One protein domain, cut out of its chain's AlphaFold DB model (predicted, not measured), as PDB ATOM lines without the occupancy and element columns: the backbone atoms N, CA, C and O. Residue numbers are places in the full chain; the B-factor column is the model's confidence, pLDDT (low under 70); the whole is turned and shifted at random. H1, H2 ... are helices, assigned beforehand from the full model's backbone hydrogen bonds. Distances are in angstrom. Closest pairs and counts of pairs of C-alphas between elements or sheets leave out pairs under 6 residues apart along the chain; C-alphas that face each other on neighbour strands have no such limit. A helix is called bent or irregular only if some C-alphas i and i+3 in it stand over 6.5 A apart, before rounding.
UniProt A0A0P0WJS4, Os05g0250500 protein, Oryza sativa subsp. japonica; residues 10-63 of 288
ATOM      1  N   LEU A  10     126.886 138.808 118.375       43.70
ATOM      2  CA  LEU A  10     125.989 138.375 119.447       43.70
ATOM      3  C   LEU A  10     125.520 139.588 120.269       43.70
ATOM      4  O   LEU A  10     126.258 140.130 121.099       43.70
ATOM      5  N   VAL A  11     124.269 139.995 120.061       46.96
ATOM      6  CA  VAL A  11     123.649 141.156 120.705       46.96
ATOM      7  C   VAL A  11     123.324 140.829 122.169       46.96
ATOM      8  O   VAL A  11     122.195 140.511 122.526       46.96
ATOM      9  N   SER A  12     124.301 140.908 123.081       55.82
ATOM     10  CA  SER A  12     123.973 140.981 124.513       55.82
ATOM     11  C   SER A  12     123.544 142.392 124.868       55.82
ATOM     12  O   SER A  12     124.381 143.283 125.024       55.82
ATOM     13  N   ARG A  13     122.242 142.592 125.051       62.23
ATOM     14  CA  ARG A  13     121.719 143.847 125.584       62.23
ATOM     15  C   ARG A  13     121.810 143.819 127.108       62.23
ATOM     16  O   ARG A  13     121.110 143.063 127.775       62.23
ATOM     17  N   ARG A  14     122.709 144.626 127.669       64.95
ATOM     18  CA  ARG A  14     122.834 144.804 129.119       64.95
ATOM     19  C   ARG A  14     121.799 145.831 129.573       64.95
ATOM     20  O   ARG A  14     121.908 147.002 129.229       64.95
ATOM     21  N   LEU A  15     120.809 145.396 130.348       70.50
ATOM     22  CA  LEU A  15     119.948 146.308 131.100       70.50
ATOM     23  C   LEU A  15     120.642 146.701 132.406       70.50
ATOM     24  O   LEU A  15     121.285 145.871 133.057       70.50
ATOM     25  N   ALA A  16     120.526 147.971 132.787       73.52
ATOM     26  CA  ALA A  16     121.024 148.432 134.073       73.52
ATOM     27  C   ALA A  16     120.173 147.825 135.198       73.52
ATOM     28  O   ALA A  16     118.951 147.771 135.104       73.52
ATOM     29  N   ARG A  17     120.802 147.398 136.299       78.97
ATOM     30  CA  ARG A  17     120.053 146.900 137.468       78.97
ATOM     31  C   ARG A  17     119.052 147.935 137.992       78.97
ATOM     32  O   ARG A  17     117.955 147.561 138.386       78.97
ATOM     33  N   SER A  18     119.404 149.220 137.941       76.42
ATOM     34  CA  SER A  18     118.536 150.328 138.355       76.42
ATOM     35  C   SER A  18     117.246 150.424 137.539       76.42
ATOM     36  O   SER A  18     116.195 150.691 138.114       76.42
ATOM     37  N   SER A  19     117.274 150.127 136.233       74.16
ATOM     38  CA  SER A  19     116.067 150.171 135.392       74.16
ATOM     39  C   SER A  19     115.089 149.029 135.684       74.16
ATOM     40  O   SER A  19     113.963 149.043 135.201       74.16
ATOM     41  N   LEU A  20     115.512 148.026 136.458       80.48
ATOM     42  CA  LEU A  20     114.688 146.890 136.870       80.48
ATOM     43  C   LEU A  20     114.108 147.051 138.288       80.48
ATOM     44  O   LEU A  20     113.410 146.155 138.750       80.48
ATOM     45  N   LEU A  21     114.375 148.170 138.975       78.11
ATOM     46  CA  LEU A  21     114.042 148.381 140.393       78.11
ATOM     47  C   LEU A  21     112.970 149.468 140.643       78.11
ATOM     48  O   LEU A  21     112.848 149.953 141.762       78.11
ATOM     49  N   GLY A  22     112.168 149.842 139.639       78.55
ATOM     50  CA  GLY A  22     111.140 150.891 139.760       78.55
ATOM     51  C   GLY A  22     109.783 150.543 139.140       78.55
ATOM     52  O   GLY A  22     109.561 149.429 138.656       78.55
ATOM     53  N   ALA A  23     108.869 151.518 139.135       79.66
ATOM     54  CA  ALA A  23     107.610 151.426 138.400       79.66
ATOM     55  C   ALA A  23     107.891 151.229 136.895       79.66
ATOM     56  O   ALA A  23     108.748 151.901 136.329       79.66
ATOM     57  N   GLY A  24     107.213 150.269 136.257       81.36
ATOM     58  CA  GLY A  24     107.460 149.892 134.855       81.36
ATOM     59  C   GLY A  24     108.573 148.856 134.634       81.36
ATOM     60  O   GLY A  24     108.785 148.433 133.497       81.36
ATOM     61  N   SER A  25     109.230 148.375 135.698       84.68
ATOM     62  CA  SER A  25     110.312 147.378 135.621       84.68
ATOM     63  C   SER A  25     109.930 146.105 134.868       84.68
ATOM     64  O   SER A  25     110.747 145.574 134.120       84.68
ATOM     65  N   VAL A  26     108.685 145.636 135.008       87.71
ATOM     66  CA  VAL A  26     108.184 144.442 134.309       87.71
ATOM     67  C   VAL A  26     108.160 144.658 132.797       87.71
ATOM     68  O   VAL A  26     108.606 143.786 132.058       87.71
ATOM     69  N   VAL A  27     107.706 145.824 132.327       90.45
ATOM     70  CA  VAL A  27     107.671 146.151 130.891       90.45
ATOM     71  C   VAL A  27     109.092 146.282 130.348       90.45
ATOM     72  O   VAL A  27     109.399 145.731 129.295       90.45
ATOM     73  N   THR A  28     109.992 146.934 131.089       88.45
ATOM     74  CA  THR A  28     111.411 147.037 130.718       88.45
ATOM     75  C   THR A  28     112.093 145.668 130.675       88.45
ATOM     76  O   THR A  28     112.839 145.384 129.737       88.45
ATOM     77  N   ALA A  29     111.818 144.798 131.649       88.85
ATOM     78  CA  ALA A  29     112.325 143.431 131.682       88.85
ATOM     79  C   ALA A  29     111.781 142.606 130.509       88.85
ATOM     80  O   ALA A  29     112.562 141.974 129.800       88.85
ATOM     81  N   ALA A  30     110.469 142.657 130.259       91.16
ATOM     82  CA  ALA A  30     109.821 141.961 129.153       91.16
ATOM     83  C   ALA A  30     110.357 142.432 127.794       91.16
ATOM     84  O   ALA A  30     110.706 141.604 126.956       91.16
ATOM     85  N   ALA A  31     110.512 143.745 127.594       90.56
ATOM     86  CA  ALA A  31     111.115 144.311 126.390       90.56
ATOM     87  C   ALA A  31     112.585 143.889 126.227       90.56
ATOM     88  O   ALA A  31     113.028 143.602 125.117       90.56
ATOM     89  N   GLY A  32     113.343 143.816 127.326       89.96
ATOM     90  CA  GLY A  32     114.716 143.315 127.332       89.96
ATOM     91  C   GLY A  32     114.822 141.851 126.922       89.96
ATOM     92  O   GLY A  32     115.623 141.517 126.053       89.96
ATOM     93  N   ILE A  33     113.989 140.992 127.515       90.01
ATOM     94  CA  ILE A  33     113.920 139.562 127.191       90.01
ATOM     95  C   ILE A  33     113.470 139.377 125.738       90.01
ATOM     96  O   ILE A  33     114.108 138.639 124.998       90.01
ATOM     97  N   GLY A  34     112.429 140.089 125.297       91.15
ATOM     98  CA  GLY A  34     111.931 140.018 123.923       91.15
ATOM     99  C   GLY A  34     112.969 140.459 122.889       91.15
ATOM    100  O   GLY A  34     113.147 139.786 121.879       91.15
ATOM    101  N   ALA A  35     113.706 141.540 123.158       89.43
ATOM    102  CA  ALA A  35     114.806 141.974 122.299       89.43
ATOM    103  C   ALA A  35     115.954 140.952 122.262       89.43
ATOM    104  O   ALA A  35     116.537 140.739 121.204       89.43
ATOM    105  N   ALA A  36     116.267 140.310 123.393       86.67
ATOM    106  CA  ALA A  36     117.273 139.252 123.444       86.67
ATOM    107  C   ALA A  36     116.842 138.005 122.655       86.67
ATOM    108  O   ALA A  36     117.673 137.432 121.966       86.67
ATOM    109  N   ILE A  37     115.561 137.616 122.718       88.49
ATOM    110  CA  ILE A  37     115.014 136.494 121.938       88.49
ATOM    111  C   ILE A  37     115.060 136.807 120.439       88.49
ATOM    112  O   ILE A  37     115.571 135.991 119.686       88.49
ATOM    113  N   ARG A  38     114.610 137.996 120.013       88.84
ATOM    114  CA  ARG A  38     114.679 138.426 118.599       88.84
ATOM    115  C   ARG A  38     116.113 138.500 118.074       88.84
ATOM    116  O   ARG A  38     116.372 138.231 116.913       88.84
ATOM    117  N   GLY A  39     117.072 138.831 118.938       83.16
ATOM    118  CA  GLY A  39     118.494 138.799 118.590       83.16
ATOM    119  C   GLY A  39     119.049 137.398 118.297       83.16
ATOM    120  O   GLY A  39     120.211 137.300 117.923       83.16
ATOM    121  N   LEU A  40     118.260 136.335 118.495       83.94
ATOM    122  CA  LEU A  40     118.612 134.952 118.156       83.94
ATOM    123  C   LEU A  40     117.996 134.489 116.823       83.94
ATOM    124  O   LEU A  40     118.239 133.346 116.434       83.94
ATOM    125  N   ASP A  41     117.211 135.332 116.139       83.70
ATOM    126  CA  ASP A  41     116.507 134.967 114.898       83.70
ATOM    127  C   ASP A  41     117.484 134.596 113.759       83.70
ATOM    128  O   ASP A  41     117.179 133.715 112.956       83.70
ATOM    129  N   ASP A  42     118.694 135.172 113.752       79.18
ATOM    130  CA  ASP A  42     119.762 134.870 112.779       79.18
ATOM    131  C   ASP A  42     120.522 133.558 113.081       79.18
ATOM    132  O   ASP A  42     121.374 133.124 112.305       79.18
ATOM    133  N   GLY A  43     120.203 132.889 114.193       80.28
ATOM    134  CA  GLY A  43     120.786 131.608 114.575       80.28
ATOM    135  C   GLY A  43     121.014 131.492 116.079       80.28
ATOM    136  O   GLY A  43     121.799 132.219 116.678       80.28
ATOM    137  N   VAL A  44     120.392 130.489 116.703       80.61
ATOM    138  CA  VAL A  44     120.508 130.251 118.158       80.61
ATOM    139  C   VAL A  44     121.933 129.877 118.586       80.61
ATOM    140  O   VAL A  44     122.330 130.129 119.723       80.61
ATOM    141  N   LEU A  45     122.697 129.254 117.686       79.23
ATOM    142  CA  LEU A  45     124.085 128.843 117.919       79.23
ATOM    143  C   LEU A  45     125.094 129.798 117.282       79.23
ATOM    144  O   LEU A  45     126.291 129.509 117.284       79.23
ATOM    145  N   ASP A  46     124.628 130.914 116.731       74.33
ATOM    146  CA  ASP A  46     125.523 131.846 116.079       74.33
ATOM    147  C   ASP A  46     126.421 132.536 117.121       74.33
ATOM    148  O   ASP A  46     125.952 133.049 118.142       74.33
ATOM    149  N   GLY A  47     127.740 132.455 116.931       71.22
ATOM    150  CA  GLY A  47     128.732 132.871 117.932       71.22
ATOM    151  C   GLY A  47     128.883 131.934 119.146       71.22
ATOM    152  O   GLY A  47     129.359 132.364 120.205       71.22
ATOM    153  N   ALA A  48     128.506 130.654 119.017       79.01
ATOM    154  CA  ALA A  48     128.678 129.655 120.074       79.01
ATOM    155  C   ALA A  48     130.132 129.517 120.563       79.01
ATOM    156  O   ALA A  48     130.333 129.192 121.727       79.01
ATOM    157  N   ASP A  49     131.145 129.840 119.757       77.19
ATOM    158  CA  ASP A  49     132.562 129.695 120.134       77.19
ATOM    159  C   ASP A  49     132.957 130.472 121.413       77.19
ATOM    160  O   ASP A  49     133.887 130.087 122.120       77.19
ATOM    161  N   GLY A  50     132.210 131.524 121.783       78.68
ATOM    162  CA  GLY A  50     132.446 132.331 122.992       78.68
ATOM    163  C   GLY A  50     131.456 132.112 124.144       78.68
ATOM    164  O   GLY A  50     131.576 132.741 125.200       78.68
ATOM    165  N   TRP A  51     130.454 131.243 123.975       81.12
ATOM    166  CA  TRP A  51     129.329 131.131 124.913       81.12
ATOM    167  C   TRP A  51     129.756 130.749 126.335       81.12
ATOM    168  O   TRP A  51     129.271 131.325 127.307       81.12
ATOM    169  N   PHE A  52     130.708 129.824 126.469       81.14
ATOM    170  CA  PHE A  52     131.164 129.313 127.753       81.14
ATOM    171  C   PHE A  52     131.863 130.412 128.551       81.14
ATOM    172  O   PHE A  52     131.531 130.624 129.713       81.14
ATOM    173  N   GLN A  53     132.747 131.185 127.913       83.73
ATOM    174  CA  GLN A  53     133.401 132.335 128.545       83.73
ATOM    175  C   GLN A  53     132.376 133.380 129.008       83.73
ATOM    176  O   GLN A  53     132.504 133.956 130.090       83.73
ATOM    177  N   LYS A  54     131.315 133.589 128.222       79.39
ATOM    178  CA  LYS A  54     130.218 134.501 128.559       79.39
ATOM    179  C   LYS A  54     129.371 133.998 129.730       79.39
ATOM    180  O   LYS A  54     129.014 134.779 130.604       79.39
ATOM    181  N   ILE A  55     129.077 132.701 129.789       81.46
ATOM    182  CA  ILE A  55     128.381 132.087 130.929       81.46
ATOM    183  C   ILE A  55     129.249 132.198 132.187       81.46
ATOM    184  O   ILE A  55     128.761 132.619 133.235       81.46
ATOM    185  N   VAL A  56     130.543 131.888 132.074       83.53
ATOM    186  CA  VAL A  56     131.504 131.962 133.181       83.53
ATOM    187  C   VAL A  56     131.625 133.389 133.722       83.53
ATOM    188  O   VAL A  56     131.592 133.575 134.936       83.53
ATOM    189  N   SER A  57     131.675 134.404 132.853       84.38
ATOM    190  CA  SER A  57     131.746 135.812 133.273       84.38
ATOM    191  C   SER A  57     130.457 136.338 133.913       84.38
ATOM    192  O   SER A  57     130.495 137.317 134.658       84.38
ATOM    193  N   LEU A  58     129.316 135.680 133.683       82.66
ATOM    194  CA  LEU A  58     128.047 136.014 134.333       82.66
ATOM    195  C   LEU A  58     127.910 135.402 135.731       82.66
ATOM    196  O   LEU A  58     127.179 135.963 136.547       82.66
ATOM    197  N   MET A  59     128.606 134.301 136.039       77.02
ATOM    198  CA  MET A  59     128.483 133.602 137.329       77.02
ATOM    199  C   MET A  59     128.693 134.506 138.563       77.02
ATOM    200  O   MET A  59     127.872 134.422 139.483       77.02
ATOM    201  N   PRO A  60     129.684 135.429 138.598       79.31
ATOM    202  CA  PRO A  60     129.868 136.355 139.722       79.31
ATOM    203  C   PRO A  60     128.673 137.289 139.958       79.31
ATOM    204  O   PRO A  60     128.481 137.799 141.061       79.31
ATOM    205  N   HIS A  61     127.841 137.519 138.940       80.17
ATOM    206  CA  HIS A  61     126.713 138.445 139.005       80.17
ATOM    207  C   HIS A  61     125.391 137.794 139.439       80.17
ATOM    208  O   HIS A  61     124.368 138.483 139.440       80.17
ATOM    209  N   ARG A  62     125.412 136.516 139.864       79.75
ATOM    210  CA  ARG A  62     124.239 135.720 140.289       79.75
ATOM    211  C   ARG A  62     123.140 135.739 139.214       79.75
ATOM    212  O   ARG A  62     122.102 136.376 139.410       79.75
ATOM    213  N   PRO A  63     123.379 135.097 138.057       80.69
ATOM    214  CA  PRO A  63     122.417 135.096 136.967       80.69
ATOM    215  C   PRO A  63     121.147 134.349 137.385       80.69
ATOM    216  O   PRO A  63     121.204 133.357 138.110       80.69
TER     217      PRO A  63
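This is residues 10 to 63 of the 288 residues of the protein "Os05g0250500 protein" of Oryza sativa subsp. japonica (UniProt A0A0P0WJS4). A flat, open horseshoe: H2 makes one long side, the loop of residues 39 to 47 turns the corner, and H3 folds back as the other side without reaching H2. The first stretch, residues 10 to 16, runs in the gap between the two sides to the short H1, which sits at a corner with H2, while residues 56 to 62 stick out free. The printed part has 54 residues with three named helices, H1, H2 and H3 in that order, and no named strand; its class is all helix. It is loose, with a radius of gyration of the C-alphas of 12.8 A, and spans 38 by 28 by 11 A.

Go from Leu 10 to H1, residues 17 to 20, and over a tight link to H2, residues 25 to 38. They touch only at the corner by their link, H2 with residues 25 to 29 alone; the closest C-alphas, of Ser 19 and Ser 25, are 6.4 A apart. Beyond a short link of 9 residues comes H3, residues 48 to 61, which is apart from H1 and from H2. Every O i to N i+4 pair is within hydrogen-bond range in H2, and 6 of 10 are in H3; H1 is too short for such a pair.

Find C-alpha 17 at (120.053, 146.900, 137.468), where H1 begins; it measures 5.4 A. H2 runs 19.7 A from C-alpha 25 at (110.312, 147.378, 135.621). H3 runs 21.0 A to C-alpha 61 at (126.713, 138.445, 139.005); it is irregular, with C-alphas 49 and 52 7.8 A apart.

Look to Ala 23 and Asp 49 for the two C-alphas farthest apart, 37.8 A. The printed part has no cut, and neither link is long. Mean pLDDT of the printed part is 79.6; residues 10 to 14 are under 70.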